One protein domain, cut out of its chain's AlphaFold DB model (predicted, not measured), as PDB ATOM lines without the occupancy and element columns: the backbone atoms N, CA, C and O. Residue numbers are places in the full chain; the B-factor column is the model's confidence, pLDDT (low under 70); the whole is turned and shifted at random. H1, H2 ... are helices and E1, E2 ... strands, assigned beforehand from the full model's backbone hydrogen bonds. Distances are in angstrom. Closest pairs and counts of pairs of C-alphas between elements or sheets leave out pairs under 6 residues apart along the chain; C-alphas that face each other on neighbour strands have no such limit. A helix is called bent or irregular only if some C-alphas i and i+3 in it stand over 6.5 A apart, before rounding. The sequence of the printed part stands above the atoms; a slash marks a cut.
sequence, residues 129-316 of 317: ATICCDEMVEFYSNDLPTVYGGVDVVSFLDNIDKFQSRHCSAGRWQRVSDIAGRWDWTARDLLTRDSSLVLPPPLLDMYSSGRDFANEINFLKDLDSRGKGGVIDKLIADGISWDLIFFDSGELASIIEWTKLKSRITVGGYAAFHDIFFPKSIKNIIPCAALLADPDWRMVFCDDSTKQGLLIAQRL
ATOM      1  N   ALA A 129      39.141   4.045  22.623       96.50
ATOM      2  CA  ALA A 129      39.148   5.483  22.839       96.50
ATOM      3  C   ALA A 129      39.758   6.203  21.634       96.50
ATOM      4  O   ALA A 129      40.740   5.770  21.027       96.50
ATOM      5  N   THR A 130      39.151   7.330  21.306       96.69
ATOM      6  CA  THR A 130      39.503   8.197  20.183       96.69
ATOM      7  C   THR A 130      40.872   8.846  20.363       96.69
ATOM      8  O   THR A 130      41.652   8.901  19.414       96.69
ATOM      9  N   ILE A 131      41.175   9.252  21.593       96.94
ATOM     10  CA  ILE A 131      42.439   9.843  22.046       96.94
ATOM     11  C   ILE A 131      43.126   8.921  23.060       96.94
ATOM     12  O   ILE A 131      42.475   8.041  23.633       96.94
ATOM     13  N   CYS A 132      44.432   9.078  23.266       96.81
ATOM     14  CA  CYS A 132      45.144   8.372  24.336       96.81
ATOM     15  C   CYS A 132      45.178   9.188  25.641       96.81
ATOM     16  O   CYS A 132      44.810  10.367  25.683       96.81
ATOM     17  N   CYS A 133      45.611   8.560  26.735       96.75
ATOM     18  CA  CYS A 133      45.746   9.223  28.029       96.75
ATOM     19  C   CYS A 133      46.734  10.390  27.976       96.75
ATOM     20  O   CYS A 133      46.459  11.436  28.565       96.75
ATOM     21  N   ASP A 134      47.877  10.215  27.314       96.00
ATOM     22  CA  ASP A 134      48.925  11.238  27.283       96.00
ATOM     23  C   ASP A 134      48.424  12.517  26.608       96.00
ATOM     24  O   ASP A 134      48.655  13.601  27.132       96.00
ATOM     25  N   GLU A 135      47.627  12.401  25.542       95.06
ATOM     26  CA  GLU A 135      46.983  13.545  24.887       95.06
ATOM     27  C   GLU A 135      46.014  14.287  25.810       95.06
ATOM     28  O   GLU A 135      46.014  15.516  25.857       95.06
ATOM     29  N   MET A 136      45.196  13.551  26.569       94.69
ATOM     30  CA  MET A 136      44.295  14.145  27.558       94.69
ATOM     31  C   MET A 136      45.100  14.875  28.644       94.69
ATOM     32  O   MET A 136      44.809  16.022  28.976       94.69
ATOM     33  N   VAL A 137      46.139  14.246  29.196       93.94
ATOM     34  CA  VAL A 137      46.979  14.877  30.223       93.94
ATOM     35  C   VAL A 137      47.673  16.115  29.663       93.94
ATOM     36  O   VAL A 137      47.611  17.167  30.292       93.94
ATOM     37  N   GLU A 138      48.300  16.018  28.495       91.94
ATOM     38  CA  GLU A 138      49.027  17.118  27.863       91.94
ATOM     39  C   GLU A 138      48.108  18.310  27.575       91.94
ATOM     40  O   GLU A 138      48.437  19.442  27.937       91.94
ATOM     41  N   PHE A 139      46.931  18.068  26.991       91.31
ATOM     42  CA  PHE A 139      45.996  19.134  26.633       91.31
ATOM     43  C   PHE A 139      45.484  19.904  27.857       91.31
ATOM     44  O   PHE A 139      45.370  21.127  27.815       91.31
ATOM     45  N   TYR A 140      45.187  19.201  28.956       90.88
ATOM     46  CA  TYR A 140      44.573  19.796  30.147       90.88
ATOM     47  C   TYR A 140      45.573  20.217  31.242       90.88
ATOM     48  O   TYR A 140      45.170  20.900  32.184       90.88
ATOM     49  N   SER A 141      46.853  19.834  31.145       84.19
ATOM     50  CA  SER A 141      47.887  20.179  32.143       84.19
ATOM     51  C   SER A 141      48.759  21.373  31.756       84.19
ATOM     52  O   SER A 141      49.392  21.962  32.631       84.19
ATOM     53  N   ASN A 142      48.834  21.712  30.470       67.88
ATOM     54  CA  ASN A 142      49.659  22.815  29.987       67.88
ATOM     55  C   ASN A 142      48.939  24.164  30.094       67.88
ATOM     56  O   ASN A 142      47.709  24.234  30.152       67.88
ATOM     57  N   ASP A 143      49.721  25.252  30.072       67.62
ATOM     58  CA  ASP A 143      49.166  26.569  29.769       67.62
ATOM     59  C   ASP A 143      48.455  26.475  28.419       67.62
ATOM     60  O   ASP A 143      49.039  26.116  27.393       67.62
ATOM     61  N   LEU A 144      47.154  26.722  28.457       67.56
ATOM     62  CA  LEU A 144      46.284  26.465  27.328       67.56
ATOM     63  C   LEU A 144      46.638  27.381  26.153       67.56
ATOM     64  O   LEU A 144      46.993  28.554  26.342       67.56
ATOM     65  N   PRO A 145      46.548  26.846  24.928       70.50
ATOM     66  CA  PRO A 145      47.140  27.486  23.776       70.50
ATOM     67  C   PRO A 145      46.405  28.785  23.438       70.50
ATOM     68  O   PRO A 145      45.191  28.901  23.607       70.50
ATOM     69  N   THR A 146      47.149  29.761  22.918       83.81
ATOM     70  CA  THR A 146      46.594  30.993  22.334       83.81
ATOM     71  C   THR A 146      45.991  30.756  20.948       83.81
ATOM     72  O   THR A 146      45.303  31.629  20.423       83.81
ATOM     73  N   VAL A 147      46.210  29.566  20.376       89.19
ATOM     74  CA  VAL A 147      45.669  29.100  19.096       89.19
ATOM     75  C   VAL A 147      45.011  27.739  19.299       89.19
ATOM     76  O   VAL A 147      45.648  26.801  19.769       89.19
ATOM     77  N   TYR A 148      43.754  27.590  18.896       92.06
ATOM     78  CA  TYR A 148      43.032  26.322  18.963       92.06
ATOM     79  C   TYR A 148      42.465  25.958  17.591       92.06
ATOM     80  O   TYR A 148      41.801  26.763  16.941       92.06
ATOM     81  N   GLY A 149      42.761  24.744  17.119       90.25
ATOM     82  CA  GLY A 149      42.302  24.274  15.810       90.25
ATOM     83  C   GLY A 149      42.747  25.163  14.641       90.25
ATOM     84  O   GLY A 149      42.038  25.228  13.644       90.25
ATOM     85  N   GLY A 150      43.881  25.863  14.760       91.06
ATOM     86  CA  GLY A 150      44.380  26.806  13.750       91.06
ATOM     87  C   GLY A 150      43.770  28.211  13.808       91.06
ATOM     88  O   GLY A 150      44.053  29.015  12.927       91.06
ATOM     89  N   VAL A 151      42.961  28.515  14.827       92.75
ATOM     90  CA  VAL A 151      42.327  29.825  15.024       92.75
ATOM     91  C   VAL A 151      42.824  30.452  16.323       92.75
ATOM     92  O   VAL A 151      42.869  29.781  17.355       92.75
ATOM     93  N   ASP A 152      43.171  31.738  16.290       92.12
ATOM     94  CA  ASP A 152      43.516  32.487  17.500       92.12
ATOM     95  C   ASP A 152      42.339  32.487  18.480       92.12
ATOM     96  O   ASP A 152      41.201  32.786  18.104       92.12
ATOM     97  N   VAL A 153      42.605  32.204  19.756       90.56
ATOM     98  CA  VAL A 153      41.562  32.128  20.787       90.56
ATOM     99  C   VAL A 153      40.770  33.423  20.876       90.56
ATOM    100  O   VAL A 153      39.542  33.374  20.932       90.56
ATOM    101  N   VAL A 154      41.453  34.570  20.779       89.94
ATOM    102  CA  VAL A 154      40.842  35.911  20.726       89.94
ATOM    103  C   VAL A 154      39.707  35.976  19.704       89.94
ATOM    104  O   VAL A 154      38.645  36.514  20.009       89.94
ATOM    105  N   SER A 155      39.914  35.394  18.522       87.25
ATOM    106  CA  SER A 155      38.992  35.485  17.390       87.25
ATOM    107  C   SER A 155      37.680  34.738  17.619       87.25
ATOM    108  O   SER A 155      36.658  35.138  17.067       87.25
ATOM    109  N   PHE A 156      37.661  33.686  18.446       88.00
ATOM    110  CA  PHE A 156      36.416  32.983  18.775       88.00
ATOM    111  C   PHE A 156      35.820  33.333  20.140       88.00
ATOM    112  O   PHE A 156      34.721  32.864  20.453       88.00
ATOM    113  N   LEU A 157      36.465  34.200  20.932       85.00
ATOM    114  CA  LEU A 157      35.887  34.703  22.187       85.00
ATOM    115  C   LEU A 157      34.527  35.375  21.978       85.00
ATOM    116  O   LEU A 157      33.672  35.321  22.858       85.00
ATOM    117  N   ASP A 158      34.314  35.985  20.813       81.94
ATOM    118  CA  ASP A 158      33.053  36.648  20.472       81.94
ATOM    119  C   ASP A 158      31.957  35.656  20.036       81.94
ATOM    120  O   ASP A 158      30.781  36.010  19.932       81.94
ATOM    121  N   ASN A 159      32.323  34.389  19.811       91.44
ATOM    122  CA  ASN A 159      31.402  33.315  19.447       91.44
ATOM    123  C   ASN A 159      31.065  32.386  20.617       91.44
ATOM    124  O   ASN A 159      29.999  31.775  20.595       91.44
ATOM    125  N   ILE A 160      31.925  32.272  21.634       92.62
ATOM    126  CA  ILE A 160      31.759  31.272  22.704       92.62
ATOM    127  C   ILE A 160      30.444  31.441  23.479       92.62
ATOM    128  O   ILE A 160      29.755  30.462  23.760       92.62
ATOM    129  N   ASP A 161      30.033  32.685  23.734       92.50
ATOM    130  CA  ASP A 161      28.800  32.983  24.465       92.50
ATOM    131  C   ASP A 161      27.535  32.669  23.644       92.50
ATOM    132  O   ASP A 161      26.471  32.466  24.224       92.50
ATOM    133  N   LYS A 162      27.633  32.527  22.308       92.69
ATOM    134  CA  LYS A 162      26.506  32.079  21.459       92.69
ATOM    135  C   LYS A 162      26.087  30.640  21.766       92.69
ATOM    136  O   LYS A 162      24.946  30.265  21.519       92.69
ATOM    137  N   PHE A 163      27.004  29.848  22.316       94.31
ATOM    138  CA  PHE A 163      26.772  28.464  22.723       94.31
ATOM    139  C   PHE A 163      26.487  28.333  24.225       94.31
ATOM    140  O   PHE A 163      26.382  27.224  24.753       94.31
ATOM    141  N   GLN A 164      26.309  29.449  24.936       92.62
ATOM    142  CA  GLN A 164      25.763  29.438  26.284       92.62
ATOM    143  C   GLN A 164      24.234  29.401  26.214       92.62
ATOM    144  O   GLN A 164      23.592  30.302  25.690       92.62
ATOM    145  N   SER A 165      23.632  28.373  26.806       88.56
ATOM    146  CA  SER A 165      22.187  28.202  26.873       88.56
ATOM    147  C   SER A 165      21.699  28.070  28.307       88.56
ATOM    148  O   SER A 165      22.147  27.232  29.097       88.56
ATOM    149  N   ARG A 166      20.662  28.843  28.634       79.62
ATOM    150  CA  ARG A 166      19.938  28.732  29.911       79.62
ATOM    151  C   ARG A 166      18.947  27.569  29.941       79.62
ATOM    152  O   ARG A 166      18.282  27.331  30.965       79.62
ATOM    153  N   HIS A 167      18.851  26.807  28.853       82.94
ATOM    154  CA  HIS A 167      18.010  25.616  28.731       82.94
ATOM    155  C   HIS A 167      18.649  24.358  29.356       82.94
ATOM    156  O   HIS A 167      18.424  23.239  28.905       82.94
ATOM    157  N   CYS A 168      19.381  24.499  30.465       84.25
ATOM    158  CA  CYS A 168      19.898  23.380  31.257       84.25
ATOM    159  C   CYS A 168      19.064  23.125  32.534       84.25
ATOM    160  O   CYS A 168      18.119  23.851  32.863       84.25
ATOM    161  N   SER A 169      19.412  22.079  33.297       86.50
ATOM    162  CA  SER A 169      18.798  21.846  34.610       86.50
ATOM    163  C   SER A 169      19.262  22.893  35.630       86.50
ATOM    164  O   SER A 169      20.419  23.315  35.615       86.50
ATOM    165  N   ALA A 170      18.382  23.276  36.562       87.38
ATOM    166  CA  ALA A 170      18.708  24.263  37.596       87.38
ATOM    167  C   ALA A 170      19.919  23.843  38.450       87.38
ATOM    168  O   ALA A 170      20.754  24.673  38.789       87.38
ATOM    169  N   GLY A 171      20.054  22.543  38.742       90.62
ATOM    170  CA  GLY A 171      21.204  22.008  39.476       90.62
ATOM    171  C   GLY A 171      22.513  22.003  38.679       90.62
ATOM    172  O   GLY A 171      23.583  22.026  39.279       90.62
ATOM    173  N   ARG A 172      22.468  21.973  37.339       91.12
ATOM    174  CA  ARG A 172      23.670  22.162  36.509       91.12
ATOM    175  C   ARG A 172      24.092  23.632  36.520       91.12
ATOM    176  O   ARG A 172      25.251  23.909  36.786       91.12
ATOM    177  N   TRP A 173      23.143  24.552  36.332       92.00
ATOM    178  CA  TRP A 173      23.419  25.992  36.382       92.00
ATOM    179  C   TRP A 173      23.987  26.434  37.736       92.00
ATOM    180  O   TRP A 173      24.958  27.180  37.783       92.00
ATOM    181  N   GLN A 174      23.399  25.950  38.839       93.31
ATOM    182  CA  GLN A 174      23.874  26.236  40.195       93.31
ATOM    183  C   GLN A 174      25.333  25.806  40.372       93.31
ATOM    184  O   GLN A 174      26.137  26.629  40.780       93.31
ATOM    185  N   ARG A 175      25.689  24.569  39.997       94.06
ATOM    186  CA  ARG A 175      27.069  24.068  40.131       94.06
ATOM    187  C   ARG A 175      28.079  24.914  39.362       94.06
ATOM    188  O   ARG A 175      29.130  25.232  39.898       94.06
ATOM    189  N   VAL A 176      27.742  25.326  38.141       94.75
ATOM    190  CA  VAL A 176      28.608  26.230  37.369       94.75
ATOM    191  C   VAL A 176      28.697  27.613  38.015       94.75
ATOM    192  O   VAL A 176      29.776  28.187  38.066       94.75
ATOM    193  N   SER A 177      27.598  28.120  38.577       94.38
ATOM    194  CA  SER A 177      27.601  29.391  39.317       94.38
ATOM    195  C   SER A 177      28.472  29.323  40.577       94.38
ATOM    196  O   SER A 177      29.152  30.291  40.905       94.38
ATOM    197  N   ASP A 178      28.484  28.175  41.261       95.25
ATOM    198  CA  ASP A 178      29.343  27.936  42.424       95.25
ATOM    199  C   ASP A 178      30.827  27.924  42.016       95.25
ATOM    200  O   ASP A 178      31.643  28.548  42.687       95.25
ATOM    201  N   ILE A 179      31.163  27.294  40.881       94.50
ATOM    202  CA  ILE A 179      32.518  27.318  40.298       94.50
ATOM    203  C   ILE A 179      32.915  28.746  39.893       94.50
ATOM    204  O   ILE A 179      34.032  29.173  40.167       94.50
ATOM    205  N   ALA A 180      32.001  29.500  39.277       93.94
ATOM    206  CA  ALA A 180      32.230  30.885  38.868       93.94
ATOM    207  C   ALA A 180      32.352  31.864  40.050       93.94
ATOM    208  O   ALA A 180      32.788  32.999  39.871       93.94
ATOM    209  N   GLY A 181      31.881  31.481  41.243       95.44
ATOM    210  CA  GLY A 181      31.777  32.360  42.411       95.44
ATOM    211  C   GLY A 181      30.714  33.465  42.292       95.44
ATOM    212  O   GLY A 181      30.602  34.306  43.185       95.44
ATOM    213  N   ARG A 182      29.918  33.483  41.214       94.12
ATOM    214  CA  ARG A 182      28.867  34.479  40.935       94.12
ATOM    215  C   ARG A 182      27.745  33.887  40.081       94.12
ATOM    216  O   ARG A 182      27.875  32.791  39.552       94.12
ATOM    217  N   TRP A 183      26.620  34.593  39.956       89.50
ATOM    218  CA  TRP A 183      25.428  34.085  39.251       89.50
ATOM    219  C   TRP A 183      25.314  34.547  37.792       89.50
ATOM    220  O   TRP A 183      24.608  33.935  36.993       89.50
ATOM    221  N   ASP A 184      25.964  35.658  37.478       90.56
ATOM    222  CA  ASP A 184      25.951  36.402  36.220       90.56
ATOM    223  C   ASP A 184      27.201  36.114  35.375       90.56
ATOM    224  O   ASP A 184      27.768  37.009  34.762       90.56
ATOM    225  N   TRP A 185      27.639  34.855  35.364       93.12
ATOM    226  CA  TRP A 185      28.774  34.399  34.565       93.12
ATOM    227  C   TRP A 185      28.409  34.206  33.086       93.12
ATOM    228  O   TRP A 185      27.265  33.873  32.742       93.12
ATOM    229  N   THR A 186      29.412  34.341  32.221       93.19
ATOM    230  CA  THR A 186      29.366  33.923  30.816       93.19
ATOM    231  C   THR A 186      30.248  32.702  30.550       93.19
ATOM    232  O   THR A 186      31.081  32.328  31.380       93.19
ATOM    233  N   ALA A 187      30.055  32.030  29.411       93.00
ATOM    234  CA  ALA A 187      30.951  30.954  29.000       93.00
ATOM    235  C   ALA A 187      32.377  31.489  28.814       93.00
ATOM    236  O   ALA A 187      33.327  30.861  29.279       93.00
ATOM    237  N   ARG A 188      32.521  32.689  28.237       92.31
ATOM    238  CA  ARG A 188      33.802  33.396  28.125       92.31
ATOM    239  C   ARG A 188      34.493  33.576  29.477       92.31
ATOM    240  O   ARG A 188      35.676  33.265  29.579       92.31
ATOM    241  N   ASP A 189      33.770  34.018  30.510       89.81
ATOM    242  CA  ASP A 189      34.335  34.230  31.855       89.81
ATOM    243  C   ASP A 189      34.962  32.962  32.453       89.81
ATOM    244  O   ASP A 189      35.915  33.036  33.223       89.81
ATOM    245  N   LEU A 190      34.375  31.802  32.153       91.50
ATOM    246  CA  LEU A 190      34.752  30.518  32.747       91.50
ATOM    247  C   LEU A 190      35.782  29.753  31.929       91.50
ATOM    248  O   LEU A 190      36.559  28.987  32.496       91.50
ATOM    249  N   LEU A 191      35.731  29.914  30.608       91.38
ATOM    250  CA  LEU A 191      36.482  29.095  29.670       91.38
ATOM    251  C   LEU A 191      37.730  29.796  29.131       91.38
ATOM    252  O   LEU A 191      38.378  29.260  28.233       91.38
ATOM    253  N   THR A 192      38.043  31.010  29.605       87.88
ATOM    254  CA  THR A 192      39.124  31.837  29.049       87.88
ATOM    255  C   THR A 192      39.808  32.703  30.115       87.88
ATOM    256  O   THR A 192      39.173  33.128  31.080       87.88
ATOM    257  N   ARG A 193      41.111  32.971  29.957       86.62
ATOM    258  CA  ARG A 193      41.912  33.898  30.786       86.62
ATOM    259  C   ARG A 193      43.028  34.489  29.940       86.62
ATOM    260  O   ARG A 193      43.735  33.742  29.277       86.62
ATOM    261  N   ASP A 194      43.193  35.811  29.972       83.50
ATOM    262  CA  ASP A 194      44.265  36.524  29.258       83.50
ATOM    263  C   ASP A 194      44.392  36.135  27.772       83.50
ATOM    264  O   ASP A 194      45.485  36.081  27.221       83.50
ATOM    265  N   SER A 195      43.257  35.893  27.105       81.56
ATOM    266  CA  SER A 195      43.179  35.432  25.706       81.56
ATOM    267  C   SER A 195      43.624  33.991  25.435       81.56
ATOM    268  O   SER A 195      43.705  33.603  24.276       81.56
ATOM    269  N   SER A 196      43.851  33.185  26.468       85.69
ATOM    270  CA  SER A 196      43.987  31.730  26.366       85.69
ATOM    271  C   SER A 196      42.697  31.039  26.795       85.69
ATOM    272  O   SER A 196      41.898  31.600  27.553       85.69
ATOM    273  N   LEU A 197      42.495  29.802  26.337       88.38
ATOM    274  CA  LEU A 197      41.475  28.930  26.917       88.38
ATOM    275  C   LEU A 197      41.808  28.656  28.392       88.38
ATOM    276  O   LEU A 197      42.963  28.691  28.791       88.38
ATOM    277  N   VAL A 198      40.804  28.386  29.219       87.56
ATOM    278  CA  VAL A 198      40.961  27.864  30.581       87.56
ATOM    279  C   VAL A 198      39.904  26.806  30.817       87.56
ATOM    280  O   VAL A 198      38.731  27.028  30.558       87.56
ATOM    281  N   LEU A 199      40.306  25.652  31.338       88.62
ATOM    282  CA  LEU A 199      39.377  24.622  31.791       88.62
ATOM    283  C   LEU A 199      39.689  24.330  33.260       88.62
ATOM    284  O   LEU A 199      40.555  23.507  33.554       88.62
ATOM    285  N   PRO A 200      39.049  25.056  34.200       88.62
ATOM    286  CA  PRO A 200      39.366  24.935  35.616       88.62
ATOM    287  C   PRO A 200      39.160  23.495  36.106       88.62
ATOM    288  O   PRO A 200      38.158  22.884  35.725       88.62
ATOM    289  N   PRO A 201      40.002  22.964  37.014       91.69
ATOM    290  CA  PRO A 201      39.843  21.601  37.526       91.69
ATOM    291  C   PRO A 201      38.434  21.277  38.057       91.69
ATOM    292  O   PRO A 201      37.901  20.234  37.686       91.69
ATOM    293  N   PRO A 202      37.738  22.175  38.796       93.38
ATOM    294  CA  PRO A 202      36.355  21.913  39.211       93.38
ATOM    295  C   PRO A 202      35.376  21.726  38.044       93.38
ATOM    296  O   PRO A 202      34.358  21.045  38.184       93.38
ATOM    297  N   LEU A 203      35.655  22.348  36.894       93.06
ATOM    298  CA  LEU A 203      34.863  22.184  35.681       93.06
ATOM    299  C   LEU A 203      35.166  20.834  35.019       93.06
ATOM    300  O   LEU A 203      34.225  20.137  34.646       93.06
ATOM    301  N   LEU A 204      36.444  20.440  34.950       93.44
ATOM    302  CA  LEU A 204      36.860  19.115  34.470       93.44
ATOM    303  C   LEU A 204      36.208  18.000  35.290       93.44
ATOM    304  O   LEU A 204      35.576  17.109  34.724       93.44
ATOM    305  N   ASP A 205      36.257  18.101  36.618       94.31
ATOM    306  CA  ASP A 205      35.621  17.136  37.516       94.31
ATOM    307  C   ASP A 205      34.105  17.046  37.278       94.31
ATOM    308  O   ASP A 205      33.528  15.959  37.246       94.31
ATOM    309  N   MET A 206      33.441  18.186  37.048       92.81
ATOM    310  CA  MET A 206      31.992  18.238  36.830       92.81
ATOM    311  C   MET A 206      31.539  17.560  35.522       92.81
ATOM    312  O   MET A 206      30.383  17.111  35.436       92.81
ATOM    313  N   TYR A 207      32.392  17.536  34.497       93.56
ATOM    314  CA  TYR A 207      32.092  16.940  33.189       93.56
ATOM    315  C   TYR A 207      32.712  15.557  32.975       93.56
ATOM    316  O   TYR A 207      32.356  14.892  32.006       93.56
ATOM    317  N   SER A 208      33.555  15.088  33.890       92.50
ATOM    318  CA  SER A 208      34.145  13.752  33.822       92.50
ATOM    319  C   SER A 208      33.119  12.653  34.114       92.50
ATOM    320  O   SER A 208      32.262  12.778  34.998       92.50
ATOM    321  N   SER A 209      33.237  11.529  33.408       78.88
ATOM    322  CA  SER A 209      32.288  10.408  33.496       78.88
ATOM    323  C   SER A 209      32.354   9.689  34.855       78.88
ATOM    324  O   SER A 209      31.383   9.077  35.305       78.88
ATOM    325  N   GLY A 210      33.501   9.797  35.538       66.81
ATOM    326  CA  GLY A 210      33.838   9.090  36.773       66.81
ATOM    327  C   GLY A 210      33.751   9.904  38.067       66.81
ATOM    328  O   GLY A 210      34.347   9.486  39.048       66.81
ATOM    329  N   ARG A 211      33.008  11.020  38.121       74.62
ATOM    330  CA  ARG A 211      32.902  11.970  39.268       74.62
ATOM    331  C   ARG A 211      34.061  12.959  39.428       74.62
ATOM    332  O   ARG A 211      33.840  13.991  40.056       74.62
ATOM    333  N   ASP A 212      35.235  12.647  38.892       91.75
ATOM    334  CA  ASP A 212      36.413  13.517  38.861       91.75
ATOM    335  C   ASP A 212      37.268  13.226  37.617       91.75
ATOM    336  O   ASP A 212      37.087  12.201  36.947       91.75
ATOM    337  N   PHE A 213      38.188  14.140  37.314       93.94
ATOM    338  CA  PHE A 213      39.074  14.052  36.158       93.94
ATOM    339  C   PHE A 213      40.090  12.908  36.268       93.94
ATOM    340  O   PHE A 213      40.460  12.302  35.264       93.94
ATOM    341  N   ALA A 214      40.502  12.533  37.482       92.94
ATOM    342  CA  ALA A 214      41.436  11.428  37.687       92.94
ATOM    343  C   ALA A 214      40.853  10.082  37.220       92.94
ATOM    344  O   ALA A 214      41.581   9.246  36.681       92.94
ATOM    345  N   ASN A 215      39.545   9.875  37.375       92.25
ATOM    346  CA  ASN A 215      38.875   8.679  36.871       92.25
ATOM    347  C   ASN A 215      38.810   8.635  35.338       92.25
ATOM    348  O   ASN A 215      38.933   7.550  34.773       92.25
ATOM    349  N   GLU A 216      38.693   9.785  34.667       92.69
ATOM    350  CA  GLU A 216      38.789   9.874  33.201       92.69
ATOM    351  C   GLU A 216      40.198   9.470  32.724       92.69
ATOM    352  O   GLU A 216      40.351   8.638  31.830       92.69
ATOM    353  N   ILE A 217      41.237   9.965  33.405       95.31
ATOM    354  CA  ILE A 217      42.631   9.578  33.156       95.31
ATOM    355  C   ILE A 217      42.846   8.075  33.374       95.31
ATOM    356  O   ILE A 217      43.452   7.409  32.539       95.31
ATOM    357  N   ASN A 218      42.346   7.509  34.475       95.38
ATOM    358  CA  ASN A 218      42.495   6.078  34.755       95.38
ATOM    359  C   ASN A 218      41.778   5.202  33.719       95.38
ATOM    360  O   ASN A 218      42.301   4.154  33.343       95.38
ATOM    361  N   PHE A 219      40.610   5.638  33.241       94.69
ATOM    362  CA  PHE A 219      39.882   4.964  32.170       94.69
ATOM    363  C   PHE A 219      40.693   4.919  30.867       94.69
ATOM    364  O   PHE A 219      40.842   3.846  30.277       94.69
ATOM    365  N   LEU A 220      41.277   6.048  30.451       96.00
ATOM    366  CA  LEU A 220      42.126   6.091  29.259       96.00
ATOM    367  C   LEU A 220      43.408   5.273  29.434       96.00
ATOM    368  O   LEU A 220      43.752   4.510  28.538       96.00
ATOM    369  N   LYS A 221      44.066   5.332  30.599       97.19
ATOM    370  CA  LYS A 221      45.248   4.496  30.893       97.19
ATOM    371  C   LYS A 221      44.960   3.004  30.753       97.19
ATOM    372  O   LYS A 221      45.783   2.262  30.220       97.19
ATOM    373  N   ASP A 222      43.805   2.555  31.237       96.75
ATOM    374  CA  ASP A 222      43.392   1.160  31.097       96.75
ATOM    375  C   ASP A 222      43.181   0.778  29.620       96.75
ATOM    376  O   ASP A 222      43.643  -0.280  29.185       96.75
ATOM    377  N   LEU A 223      42.553   1.643  28.818       96.38
ATOM    378  CA  LEU A 223      42.398   1.419  27.376       96.38
ATOM    379  C   LEU A 223      43.738   1.424  26.631       96.38
ATOM    380  O   LEU A 223      43.977   0.527  25.818       96.38
ATOM    381  N   ASP A 224      44.627   2.365  26.940       97.06
ATOM    382  CA  ASP A 224      45.980   2.447  26.383       97.06
ATOM    383  C   ASP A 224      46.768   1.164  26.664       97.06
ATOM    384  O   ASP A 224      47.347   0.577  25.748       97.06
ATOM    385  N   SER A 225      46.712   0.657  27.903       97.25
ATOM    386  CA  SER A 225      47.393  -0.584  28.306       97.25
ATOM    387  C   SER A 225      46.924  -1.820  27.525       97.25
ATOM    388  O   SER A 225      47.660  -2.799  27.391       97.25
ATOM    389  N   ARG A 226      45.708  -1.761  26.969       96.50
ATOM    390  CA  ARG A 226      45.099  -2.799  26.125       96.50
ATOM    391  C   ARG A 226      45.266  -2.525  24.626       96.50
ATOM    392  O   ARG A 226      44.693  -3.250  23.815       96.50
ATOM    393  N   GLY A 227      46.011  -1.485  24.242       95.00
ATOM    394  CA  GLY A 227      46.200  -1.073  22.847       95.00
ATOM    395  C   GLY A 227      44.948  -0.472  22.194       95.00
ATOM    396  O   GLY A 227      44.874  -0.407  20.961       95.00
ATOM    397  N   LYS A 228      43.966  -0.059  23.007       95.75
ATOM    398  CA  LYS A 228      42.664   0.489  22.594       95.75
ATOM    399  C   LYS A 228      42.561   2.011  22.737       95.75
ATOM    400  O   LYS A 228      41.465   2.539  22.601       95.75
ATOM    401  N   GLY A 229      43.652   2.714  23.018       95.25
ATOM    402  CA  GLY A 229      43.692   4.178  22.994       95.25
ATOM    403  C   GLY A 229      44.133   4.760  21.655       95.25
ATOM    404  O   GLY A 229      44.750   4.059  20.846       95.25
ATOM    405  N   GLY A 230      43.821   6.040  21.434       95.25
ATOM    406  CA  GLY A 230      44.299   6.803  20.274       95.25
ATOM    407  C   GLY A 230      43.862   6.227  18.924       95.25
ATOM    408  O   GLY A 230      44.618   6.254  17.953       95.25
ATOM    409  N   VAL A 231      42.659   5.650  18.837       94.81
ATOM    410  CA  VAL A 231      42.177   4.984  17.612       94.81
ATOM    411  C   VAL A 231      42.133   5.938  16.415       94.81
ATOM    412  O   VAL A 231      42.379   5.507  15.286       94.81
ATOM    413  N   ILE A 232      41.881   7.231  16.646       93.44
ATOM    414  CA  ILE A 232      41.848   8.234  15.576       93.44
ATOM    415  C   ILE A 232      43.195   8.335  14.852       93.44
ATOM    416  O   ILE A 232      43.198   8.487  13.633       93.44
ATOM    417  N   ASP A 233      44.334   8.196  15.535       92.81
ATOM    418  CA  ASP A 233      45.644   8.324  14.874       92.81
ATOM    419  C   ASP A 233      45.878   7.239  13.834       92.81
ATOM    420  O   ASP A 233      46.465   7.498  12.784       92.81
ATOM    421  N   LYS A 234      45.355   6.036  14.085       88.62
ATOM    422  CA  LYS A 234      45.409   4.931  13.124       88.62
ATOM    423  C   LYS A 234      44.577   5.265  11.883       88.62
ATOM    424  O   LYS A 234      45.076   5.155  10.770       88.62
ATOM    425  N   LEU A 235      43.359   5.785  12.073       89.69
ATOM    426  CA  LEU A 235      42.490   6.221  10.967       89.69
ATOM    427  C   LEU A 235      43.100   7.372  10.153       89.69
ATOM    428  O   LEU A 235      42.956   7.424   8.932       89.69
ATOM    429  N   ILE A 236      43.782   8.297  10.828       91.00
ATOM    430  CA  ILE A 236      44.501   9.418  10.215       91.00
ATOM    431  C   ILE A 236      45.706   8.919   9.407       91.00
ATOM    432  O   ILE A 236      45.945   9.420   8.303       91.00
ATOM    433  N   ALA A 237      46.464   7.958   9.943       90.94
ATOM    434  CA  ALA A 237      47.638   7.377   9.293       90.94
ATOM    435  C   ALA A 237      47.282   6.634   7.997       90.94
ATOM    436  O   ALA A 237      48.050   6.688   7.038       90.94
ATOM    437  N   ASP A 238      46.084   6.049   7.929       87.06
ATOM    438  CA  ASP A 238      45.549   5.407   6.723       87.06
ATOM    439  C   ASP A 238      45.209   6.412   5.596       87.06
ATOM    440  O   ASP A 238      44.807   6.016   4.503       87.06
ATOM    441  N   GLY A 239      45.367   7.723   5.831       86.38
ATOM    442  CA  GLY A 239      45.196   8.768   4.816       86.38
ATOM    443  C   GLY A 239      43.741   9.058   4.445       86.38
ATOM    444  O   GLY A 239      43.478   9.749   3.461       86.38
ATOM    445  N   ILE A 240      42.798   8.549   5.231       88.50
ATOM    446  CA  ILE A 240      41.371   8.611   4.927       88.50
ATOM    447  C   ILE A 240      40.852  10.032   5.138       88.50
ATOM    448  O   ILE A 240      41.208  10.710   6.106       88.50
ATOM    449  N   SER A 241      40.010  10.478   4.207       95.12
ATOM    450  CA  SER A 241      39.239  11.712   4.330       95.12
ATOM    451  C   SER A 241      37.747  11.399   4.281       95.12
ATOM    452  O   SER A 241      37.330  10.425   3.654       95.12
ATOM    453  N   TRP A 242      36.966  12.229   4.957       98.00
ATOM    454  CA  TRP A 242      35.552  12.006   5.225       98.00
ATOM    455  C   TRP A 242      34.711  13.105   4.596       98.00
ATOM    456  O   TRP A 242      35.053  14.283   4.713       98.00
ATOM    457  N   ASP A 243      33.595  12.733   3.975       98.56
ATOM    458  CA  ASP A 243      32.603  13.708   3.519       98.56
ATOM    459  C   ASP A 243      31.844  14.310   4.700       98.56
ATOM    460  O   ASP A 243      31.432  15.467   4.648       98.56
ATOM    461  N   LEU A 244      31.674  13.541   5.780       98.75
ATOM    462  CA  LEU A 244      31.106  14.025   7.028       98.75
ATOM    463  C   LEU A 244      31.788  13.389   8.241       98.75
ATOM    464  O   LEU A 244      32.006  12.178   8.279       98.75
ATOM    465  N   ILE A 245      32.066  14.196   9.264       98.69
ATOM    466  CA  ILE A 245      32.411  13.697  10.601       98.69
ATOM    467  C   ILE A 245      31.364  14.177  11.602       98.69
ATOM    468  O   ILE A 245      31.081  15.375  11.684       98.69
ATOM    469  N   PHE A 246      30.799  13.241  12.363       98.31
ATOM    470  CA  PHE A 246      29.846  13.511  13.431       98.31
ATOM    471  C   PHE A 246      30.506  13.382  14.809       98.31
ATOM    472  O   PHE A 246      30.963  12.307  15.188       98.31
ATOM    473  N   PHE A 247      30.534  14.480  15.560       97.88
ATOM    474  CA  PHE A 247      31.131  14.589  16.888       97.88
ATOM    475  C   PHE A 247      30.053  14.499  17.983       97.88
ATOM    476  O   PHE A 247      29.459  15.511  18.370       97.88
ATOM    477  N   ASP A 248      29.834  13.295  18.524       95.00
ATOM    478  CA  ASP A 248      29.006  13.039  19.718       95.00
ATOM    479  C   ASP A 248      29.788  12.262  20.797       95.00
ATOM    480  O   ASP A 248      29.252  11.426  21.520       95.00
ATOM    481  N   SER A 249      31.076  12.578  20.937       89.62
ATOM    482  CA  SER A 249      32.027  11.876  21.804       89.62
ATOM    483  C   SER A 249      31.891  12.194  23.302       89.62
ATOM    484  O   SER A 249      30.904  12.779  23.757       89.62
ATOM    485  N   GLY A 250      32.874  11.783  24.108       92.62
ATOM    486  CA  GLY A 250      32.940  12.125  25.529       92.62
ATOM    487  C   GLY A 250      33.077  13.633  25.771       92.62
ATOM    488  O   GLY A 250      33.650  14.361  24.962       92.62
ATOM    489  N   GLU A 251      32.587  14.108  26.921       94.75
ATOM    490  CA  GLU A 251      32.535  15.541  27.270       94.75
ATOM    491  C   GLU A 251      33.897  16.252  27.180       94.75
ATOM    492  O   GLU A 251      33.941  17.430  26.843       94.75
ATOM    493  N   LEU A 252      35.002  15.553  27.461       94.94
ATOM    494  CA  LEU A 252      36.353  16.130  27.467       94.94
ATOM    495  C   LEU A 252      37.200  15.747  26.244       94.94
ATOM    496  O   LEU A 252      38.254  16.343  26.027       94.94
ATOM    497  N   ALA A 253      36.753  14.782  25.438       95.81
ATOM    498  CA  ALA A 253      37.515  14.288  24.295       95.81
ATOM    499  C   ALA A 253      37.311  15.153  23.043       95.81
ATOM    500  O   ALA A 253      38.269  15.415  22.318       95.81
ATOM    501  N   SER A 254      36.092  15.658  22.814       96.06
ATOM    502  CA  SER A 254      35.742  16.329  21.552       96.06
ATOM    503  C   SER A 254      36.565  17.573  21.231       96.06
ATOM    504  O   SER A 254      36.908  17.826  20.074       96.06
ATOM    505  N   ILE A 255      36.982  18.304  22.267       94.50
ATOM    506  CA  ILE A 255      37.872  19.458  22.127       94.50
ATOM    507  C   ILE A 255      39.207  19.037  21.488       94.50
ATOM    508  O   ILE A 255      39.715  19.736  20.611       94.50
ATOM    509  N   ILE A 256      39.759  17.887  21.874       95.50
ATOM    510  CA  ILE A 256      41.012  17.359  21.322       95.50
ATOM    511  C   ILE A 256      40.755  16.764  19.934       95.50
ATOM    512  O   ILE A 256      41.456  17.094  18.977       95.50
ATOM    513  N   GLU A 257      39.706  15.952  19.791       97.44
ATOM    514  CA  GLU A 257      39.342  15.278  18.537       97.44
ATOM    515  C   GLU A 257      39.185  16.251  17.365       97.44
ATOM    516  O   GLU A 257      39.687  15.977  16.273       97.44
ATOM    517  N   TRP A 258      38.552  17.410  17.583       96.75
ATOM    518  CA  TRP A 258      38.395  18.441  16.553       96.75
ATOM    519  C   TRP A 258      39.735  18.866  15.946       96.75
ATOM    520  O   TRP A 258      39.869  18.945  14.723       96.75
ATOM    521  N   THR A 259      40.753  19.088  16.782       94.31
ATOM    522  CA  THR A 259      42.077  19.532  16.313       94.31
ATOM    523  C   THR A 259      42.771  18.492  15.435       94.31
ATOM    524  O   THR A 259      43.509  18.858  14.523       94.31
ATOM    525  N   LYS A 260      42.480  17.205  15.657       95.00
ATOM    526  CA  LYS A 260      43.043  16.081  14.898       95.00
ATOM    527  C   LYS A 260      42.268  15.805  13.610       95.00
ATOM    528  O   LYS A 260      42.855  15.434  12.595       95.00
ATOM    529  N   LEU A 261      40.946  15.965  13.653       97.00
ATOM    530  CA  LEU A 261      40.045  15.505  12.598       97.00
ATOM    531  C   LEU A 261      39.618  16.594  11.611       97.00
ATOM    532  O   LEU A 261      39.288  16.249  10.477       97.00
ATOM    533  N   LYS A 262      39.648  17.889  11.966       96.75
ATOM    534  CA  LYS A 262      39.113  18.950  11.087       96.75
ATOM    535  C   LYS A 262      39.717  18.944   9.678       96.75
ATOM    536  O   LYS A 262      39.016  19.164   8.696       96.75
ATOM    537  N   SER A 263      41.012  18.642   9.555       95.62
ATOM    538  CA  SER A 263      41.716  18.623   8.267       95.62
ATOM    539  C   SER A 263      41.441  17.365   7.442       95.62
ATOM    540  O   SER A 263      41.821  17.320   6.271       95.62
ATOM    541  N   ARG A 264      40.808  16.349   8.040       97.12
ATOM    542  CA  ARG A 264      40.404  15.089   7.401       97.12
ATOM    543  C   ARG A 264      39.002  15.148   6.813       97.12
ATOM    544  O   ARG A 264      38.589  14.198   6.162       97.12
ATOM    545  N   ILE A 265      38.286  16.246   7.006       98.44
ATOM    546  CA  ILE A 265      37.024  16.501   6.311       98.44
ATOM    547  C   ILE A 265      37.363  17.027   4.919       98.44
ATOM    548  O   ILE A 265      38.187  17.935   4.799       98.44
ATOM    549  N   THR A 266      36.783  16.459   3.864       97.81
ATOM    550  CA  THR A 266      37.029  16.903   2.484       97.81
ATOM    551  C   THR A 266      36.586  18.357   2.287       97.81
ATOM    552  O   THR A 266      35.706  18.863   2.984       97.81
ATOM    553  N   VAL A 267      37.201  19.074   1.341       97.81
ATOM    554  CA  VAL A 267      36.693  20.398   0.942       97.81
ATOM    555  C   VAL A 267      35.304  20.217   0.333       97.81
ATOM    556  O   VAL A 267      35.115  19.373  -0.538       97.81
ATOM    557  N   GLY A 268      34.333  20.994   0.806       97.88
ATOM    558  CA  GLY A 268      32.913  20.811   0.512       97.88
ATOM    559  C   GLY A 268      32.195  19.831   1.447       97.88
ATOM    560  O   GLY A 268      30.964  19.857   1.472       97.88
ATOM    561  N   GLY A 269      32.936  19.032   2.224       98.44
ATOM    562  CA  GLY A 269      32.424  18.133   3.258       98.44
ATOM    563  C   GLY A 269      32.027  18.855   4.547       98.44
ATOM    564  O   GLY A 269      32.091  20.086   4.639       98.44
ATOM    565  N   TYR A 270      31.608  18.088   5.555       98.69
ATOM    566  CA  TYR A 270      30.871  18.603   6.705       98.69
ATOM    567  C   TYR A 270      31.400  18.129   8.064       98.69
ATOM    568  O   TYR A 270      31.813  16.985   8.245       98.69
ATOM    569  N   ALA A 271      31.315  19.013   9.053       98.50
ATOM    570  CA  ALA A 271      31.429  18.683  10.468       98.50
ATOM    571  C   ALA A 271      30.053  18.849  11.118       98.50
ATOM    572  O   ALA A 271      29.429  19.901  10.964       98.50
ATOM    573  N   ALA A 272      29.589  17.836  11.844       98.12
ATOM    574  CA  ALA A 272      28.358  17.887  12.622       98.12
ATOM    575  C   ALA A 272      28.681  17.722  14.111       98.12
ATOM    576  O   ALA A 272      29.384  16.791  14.491       98.12
ATOM    577  N   PHE A 273      28.158  18.602  14.960       97.62
ATOM    578  CA  PHE A 273      28.418  18.623  16.398       97.62
ATOM    579  C   PHE A 273      27.110  18.530  17.160       97.62
ATOM    580  O   PHE A 273      26.240  19.385  16.999       97.62
ATOM    581  N   HIS A 274      26.979  17.524  18.015       95.38
ATOM    582  CA  HIS A 274      25.850  17.398  18.934       95.38
ATOM    583  C   HIS A 274      26.232  17.917  20.323       95.38
ATOM    584  O   HIS A 274      27.411  18.041  20.637       95.38
ATOM    585  N   ASP A 275      25.263  18.229  21.183       94.31
ATOM    586  CA  ASP A 275      25.557  18.720  22.535       94.31
ATOM    587  C   ASP A 275      26.407  20.010  22.548       94.31
ATOM    588  O   ASP A 275      27.346  20.172  23.329       94.31
ATOM    589  N   ILE A 276      26.051  20.956  21.677       94.94
ATOM    590  CA  ILE A 276      26.774  22.219  21.471       94.94
ATOM    591  C   ILE A 276      26.593  23.228  22.612       94.94
ATOM    592  O   ILE A 276      27.378  24.165  22.721       94.94
ATOM    593  N   PHE A 277      25.579  23.063  23.471       94.94
ATOM    594  CA  PHE A 277      25.228  24.079  24.468       94.94
ATOM    595  C   PHE A 277      25.796  23.851  25.880       94.94
ATOM    596  O   PHE A 277      25.478  22.883  26.585       94.94
ATOM    597  N   PHE A 278      26.514  24.861  26.371       94.88
ATOM    598  CA  PHE A 278      26.973  24.999  27.754       94.88
ATOM    599  C   PHE A 278      25.903  25.681  28.632       94.88
ATOM    600  O   PHE A 278      25.234  26.595  28.164       94.88
ATOM    601  N   PRO A 279      25.690  25.294  29.907       93.88
ATOM    602  CA  PRO A 279      26.456  24.338  30.699       93.88
ATOM    603  C   PRO A 279      25.877  22.923  30.677       93.88
ATOM    604  O   PRO A 279      26.228  22.098  31.526       93.88
ATOM    605  N   LYS A 280      24.947  22.602  29.767       93.06
ATOM    606  CA  LYS A 280      24.428  21.231  29.674       93.06
ATOM    607  C   LYS A 280      25.562  20.254  29.352       93.06
ATOM    608  O   LYS A 280      25.599  19.195  29.979       93.06
ATOM    609  N   SER A 281      26.442  20.640  28.435       94.44
ATOM    610  CA  SER A 281      27.629  19.912  27.993       94.44
ATOM    611  C   SER A 281      28.785  20.893  27.790       94.44
ATOM    612  O   SER A 281      28.547  22.081  27.572       94.44
ATOM    613  N   ILE A 282      30.021  20.412  27.909       94.50
ATOM    614  CA  ILE A 282      31.234  21.154  27.531       94.50
ATOM    615  C   ILE A 282      31.851  20.628  26.230       94.50
ATOM    616  O   ILE A 282      32.701  21.292  25.645       94.50
ATOM    617  N   LYS A 283      31.361  19.475  25.759       94.38
ATOM    618  CA  LYS A 283      31.842  18.720  24.601       94.38
ATOM    619  C   LYS A 283      32.218  19.614  23.422       94.38
ATOM    620  O   LYS A 283      33.371  19.634  23.006       94.38
ATOM    621  N   ASN A 284      31.252  20.389  22.928       96.94
ATOM    622  CA  ASN A 284      31.366  21.041  21.625       96.94
ATOM    623  C   ASN A 284      31.298  22.573  21.647       96.94
ATOM    624  O   ASN A 284      31.336  23.183  20.581       96.94
ATOM    625  N   ILE A 285      31.279  23.217  22.820       95.62
ATOM    626  CA  ILE A 285      31.252  24.689  22.898       95.62
ATOM    627  C   ILE A 285      32.509  25.328  22.286       95.62
ATOM    628  O   ILE A 285      32.398  26.253  21.484       95.62
ATOM    629  N   ILE A 286      33.700  24.825  22.627       95.19
ATOM    630  CA  ILE A 286      34.972  25.349  22.109       95.19
ATOM    631  C   ILE A 286      35.156  25.007  20.616       95.19
ATOM    632  O   ILE A 286      35.394  25.940  19.846       95.19
ATOM    633  N   PRO A 287      34.977  23.742  20.163       96.38
ATOM    634  CA  PRO A 287      34.988  23.401  18.739       96.38
ATOM    635  C   PRO A 287      34.061  24.278  17.894       96.38
ATOM    636  O   PRO A 287      34.499  24.846  16.895       96.38
ATOM    637  N   CYS A 288      32.804  24.456  18.316       97.25
ATOM    638  CA  CYS A 288      31.835  25.242  17.554       97.25
ATOM    639  C   CYS A 288      32.184  26.736  17.538       97.25
ATOM    640  O   CYS A 288      32.068  27.376  16.494       97.25
ATOM    641  N   ALA A 289      32.643  27.304  18.658       96.31
ATOM    642  CA  ALA A 289      33.076  28.698  18.698       96.31
ATOM    643  C   ALA A 289      34.258  28.946  17.750       96.31
ATOM    644  O   ALA A 289      34.221  29.895  16.964       96.31
ATOM    645  N   ALA A 290      35.268  28.074  17.799       95.88
ATOM    646  CA  ALA A 290      36.436  28.138  16.928       95.88
ATOM    647  C   ALA A 290      36.050  27.996  15.454       95.88
ATOM    648  O   ALA A 290      36.514  28.773  14.626       95.88
ATOM    649  N   LEU A 291      35.138  27.071  15.141       96.62
ATOM    650  CA  LEU A 291      34.607  26.893  13.796       96.62
ATOM    651  C   LEU A 291      33.946  28.168  13.265       96.62
ATOM    652  O   LEU A 291      34.178  28.538  12.121       96.62
ATOM    653  N   LEU A 292      33.139  28.859  14.077       95.88
ATOM    654  CA  LEU A 292      32.477  30.101  13.649       95.88
ATOM    655  C   LEU A 292      33.449  31.266  13.409       95.88
ATOM    656  O   LEU A 292      33.071  32.245  12.767       95.88
ATOM    657  N   ALA A 293      34.662  31.197  13.953       95.56
ATOM    658  CA  ALA A 293      35.716  32.179  13.714       95.56
ATOM    659  C   ALA A 293      36.661  31.778  12.569       95.56
ATOM    660  O   ALA A 293      37.482  32.593  12.148       95.56
ATOM    661  N   ASP A 294      36.564  30.544  12.077       96.62
ATOM    662  CA  ASP A 294      37.426  30.020  11.027       96.62
ATOM    663  C   ASP A 294      36.867  30.387   9.637       96.62
ATOM    664  O   ASP A 294      35.781  29.927   9.276       96.62
ATOM    665  N   PRO A 295      37.579  31.188   8.819       95.75
ATOM    666  CA  PRO A 295      37.109  31.577   7.490       95.75
ATOM    667  C   PRO A 295      37.056  30.414   6.489       95.75
ATOM    668  O   PRO A 295      36.459  30.563   5.421       95.75
ATOM    669  N   ASP A 296      37.676  29.276   6.807       97.31
ATOM    670  CA  ASP A 296      37.625  28.072   5.981       97.31
ATOM    671  C   ASP A 296      36.389  27.216   6.290       97.31
ATOM    672  O   ASP A 296      36.204  26.159   5.686       97.31
ATOM    673  N   TRP A 297      35.513  27.671   7.190       97.75
ATOM    674  CA  TRP A 297      34.280  26.989   7.560       97.75
ATOM    675  C   TRP A 297      33.069  27.908   7.452       97.75
ATOM    676  O   TRP A 297      33.136  29.124   7.616       97.75
ATOM    677  N   ARG A 298      31.913  27.304   7.184       96.44
ATOM    678  CA  ARG A 298      30.622  27.994   7.183       96.44
ATOM    679  C   ARG A 298      29.574  27.136   7.863       96.44
ATOM    680  O   ARG A 298      29.332  26.014   7.434       96.44
ATOM    681  N   MET A 299      28.900  27.685   8.868       95.44
ATOM    682  CA  MET A 299      27.708  27.059   9.443       95.44
ATOM    683  C   MET A 299      26.592  27.009   8.393       95.44
ATOM    684  O   MET A 299      26.261  28.030   7.794       95.44
ATOM    685  N   VAL A 300      26.026  25.825   8.175       94.25
ATOM    686  CA  VAL A 300      24.936  25.594   7.208       94.25
ATOM    687  C   VAL A 300      23.634  25.190   7.893       94.25
ATOM    688  O   VAL A 300      22.560  25.384   7.332       94.25
ATOM    689  N   PHE A 301      23.715  24.675   9.121       90.06
ATOM    690  CA  PHE A 301      22.558  24.307   9.925       90.06
ATOM    691  C   PHE A 301      22.860  24.479  11.414       90.06
ATOM    692  O   PHE A 301      23.966  24.183  11.871       90.06
ATOM    693  N   CYS A 302      21.862  24.926  12.174       89.44
ATOM    694  CA  CYS A 302      21.899  24.945  13.629       89.44
ATOM    695  C   CYS A 302      20.498  24.661  14.180       89.44
ATOM    696  O   CYS A 302      19.576  25.441  13.945       89.44
ATOM    697  N   ASP A 303      20.350  23.570  14.926       85.88
ATOM    698  CA  ASP A 303      19.178  23.276  15.749       85.88
ATOM    699  C   ASP A 303      19.437  23.788  17.166       85.88
ATOM    700  O   ASP A 303      20.264  23.239  17.896       85.88
ATOM    701  N   ASP A 304      18.715  24.833  17.557       84.31
ATOM    702  CA  ASP A 304      18.688  25.374  18.915       84.31
ATOM    703  C   ASP A 304      17.374  25.060  19.656       84.31
ATOM    704  O   ASP A 304      17.157  25.499  20.787       84.31
ATOM    705  N   SER A 305      16.504  24.238  19.053       79.12
ATOM    706  CA  SER A 305      15.194  23.889  19.613       79.12
ATOM    707  C   SER A 305      15.286  22.896  20.780       79.12
ATOM    708  O   SER A 305      14.333  22.725  21.553       79.12
ATOM    709  N   THR A 306      16.440  22.240  20.937       80.75
ATOM    710  CA  THR A 306      16.730  21.297  22.019       80.75
ATOM    711  C   THR A 306      17.807  21.832  22.965       80.75
ATOM    712  O   THR A 306      18.627  22.675  22.627       80.75
ATOM    713  N   LYS A 307      17.844  21.302  24.194       83.19
ATOM    714  CA  LYS A 307      18.892  21.641  25.182       83.19
ATOM    715  C   LYS A 307      20.279  21.094  24.809       83.19
ATOM    716  O   LYS A 307      21.245  21.398  25.503       83.19
ATOM    717  N   GLN A 308      20.329  20.169  23.852       87.12
ATOM    718  CA  GLN A 308      21.545  19.561  23.330       87.12
ATOM    719  C   GLN A 308      22.087  20.429  22.201       87.12
ATOM    720  O   GLN A 308      23.226  20.880  22.265       87.12
ATOM    721  N   GLY A 309      21.214  20.728  21.242       91.00
ATOM    722  CA  GLY A 309      21.537  21.411  20.007       91.00
ATOM    723  C   GLY A 309      22.342  20.547  19.038       91.00
ATOM    724  O   GLY A 309      22.963  19.552  19.424       91.00
ATOM    725  N   LEU A 310      22.308  20.942  17.771       93.56
ATOM    726  CA  LEU A 310      23.080  20.340  16.688       93.56
ATOM    727  C   LEU A 310      23.581  21.458  15.778       93.56
ATOM    728  O   LEU A 310      22.780  22.258  15.313       93.56
ATOM    729  N   LEU A 311      24.877  21.494  15.491       95.81
ATOM    730  CA  LEU A 311      25.461  22.405  14.508       95.81
ATOM    731  C   LEU A 311      26.058  21.589  13.369       95.81
ATOM    732  O   LEU A 311      26.805  20.650  13.626       95.81
ATOM    733  N   ILE A 312      25.764  21.957  12.123       97.25
ATOM    734  CA  ILE A 312      26.438  21.413  10.941       97.25
ATOM    735  C   ILE A 312      27.124  22.558  10.212       97.25
ATOM    736  O   ILE A 312      26.531  23.614   9.959       97.25
ATOM    737  N   ALA A 313      28.381  22.340   9.856       97.94
ATOM    738  CA  ALA A 313      29.194  23.286   9.125       97.94
ATOM    739  C   ALA A 313      29.891  22.624   7.945       97.94
ATOM    740  O   ALA A 313      30.308  21.474   8.022       97.94
ATOM    741  N   GLN A 314      30.034  23.382   6.866       98.38
ATOM    742  CA  GLN A 314      30.715  22.981   5.651       98.38
ATOM    743  C   GLN A 314      32.137  23.535   5.629       98.38
ATOM    744  O   GLN A 314      32.350  24.716   5.919       98.38
ATOM    745  N   ARG A 315      33.087  22.703   5.212       98.31
ATOM    746  CA  ARG A 315      34.458  23.114   4.927       98.31
ATOM    747  C   ARG A 315      34.538  23.779   3.552       98.31
ATOM    748  O   ARG A 315      34.136  23.193   2.552       98.31
ATOM    749  N   LEU A 316      35.074  24.990   3.488       97.56
ATOM    750  CA  LEU A 316      35.202  25.790   2.269       97.56
ATOM    751  C   LEU A 316      36.570  25.643   1.588       97.56
ATOM    752  O   LEU A 316      36.641  25.817   0.370       97.56
TER     753      LEU A 316
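What this domain is: This is residues 129 to 316 of the 317 residues of an uncharacterized protein of Myxococcales bacterium (UniProt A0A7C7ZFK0). Look first for a twisted slab of four strands, E1, E2, E4 and E3, with H8 and H9 packed on one of its faces and no named helix on the other. Beyond these two helices, H2 covers H9 on the side away from the sheet, H1 and H6 lie beyond H8, and H3, H4 and H5 complete a looser outer part, with H7 near one end of H8. The 188 printed residues hold nine named helices and four named strands, in the order H1 H2 H3 H4 H5 H6 H7 E1 H8 E2 H9 E3 E4, and the class is mixed, helices and strands. The sheet runs E1 E2 E4 E3 and is mixed, with E1 and E2 parallel and the other neighbours antiparallel. The whole is compact, with a radius of gyration of the C-alphas of 16.1 A, and spans 48 by 40 by 31 A.

Where its parts are: Begin with the sheet: E1 is residues 242 to 247, 12.7 A from first to last C-alpha, and E2, residues 265 to 274, is the longest strand by residues, with 10, and measures 16.9 A from first to last C-alpha, with a bend of 124 degrees at residue 268. E3 is residues 297 to 303, 17.6 A, and E4 is residues 310 to 315, ending at C-alpha 315 at (34.458, 23.114, 4.927). On the sheet find H8, residues 254 to 264, 15.0 A, starting at C-alpha 254 at (35.742, 16.329, 21.552), and H9, residues 285 to 293, 12.7 A. Farther out, H1 is residues 133 to 141, beginning at C-alpha 133 at (45.746, 9.223, 28.029), H2 residues 153 to 163, 15.4 A, and H3 residues 170 to 180, 15.1 A. H4 is residues 187 to 191, H5 residues 201 to 207, H6 residues 213 to 225, 18.6 A, and H7 residues 231 to 237. H8 is irregular, with C-alphas 260 and 263 7.2 A apart, and H2 only just so, with C-alphas 158 and 161 6.9 A apart.

How they stand to each other: Between E1 and E2, find N 245 and O 270 at 3.0 A; between E2 and E4, N 271 and O 313 at 2.9 A. E3 and E4 form a hairpin, with N 300 and O 312 at 2.9 A. H8 and H9 are on the same face, giving two layers, helices on one face of a sheet. H8 lies over E1 and E2 at a height over the sheet of 9.5 A, along the strands, at 3 degrees to E1 on the local plane. H9 lies over E4 at 9.3 A, slantwise to the strands, at 38 degrees to E4 on the local plane. E1, H8 and E2 make a strand-helix-strand unit, two parallel neighbour strands with a helix between; E2, H9 and E3 make a split one, with E4 between its strands; both crossovers are right-handed. H8 and H9 touch at Ile 255 and Pro 287, C-alphas 5.9 A apart, at a steep tilt of 39 degrees. H2 touches H9, the closest C-alphas being those of Ile 160 and Ala 289, 4.9 A, and H4 at Asp 161 and Ala 187, 5.4 A. H1 touches H6 at Cys 133 and Leu 220, C-alphas 4.9 A apart, at a shallow tilt of 28 degrees, opposite ways. Three pairs of C-alphas within 8 A each let H1 and H7 only just touch H8, closest at Phe 139 and Ile 256, 7.5 A, and at Ile 236 and Arg 264, 7.5 A. H5 only just touches H3, with 3 such pairs, closest at Ile 179 and Pro 202, 6.7 A, and only just touches H6, also with 3, by residue 213 of H6 alone, 4.8 A from Asp 205 between C-alphas. In H1, H3, H4, H5, H6, H7 and H9 every O i to N i+4 pair is within hydrogen-bond range; H8 has 4 of 7 and H2 2 of 7, with 5 of 8 O i to N i+3 pairs in H2.

The domain as a whole: The two C-alphas farthest apart are those of Arg 182 and Asp 238, 47.9 A. The printed part has no cut, and the link from H1 to H2, 11 residues, is long. The mean pLDDT of the printed part is 92.2; residues 142 to 144 and residue 210 are under 70.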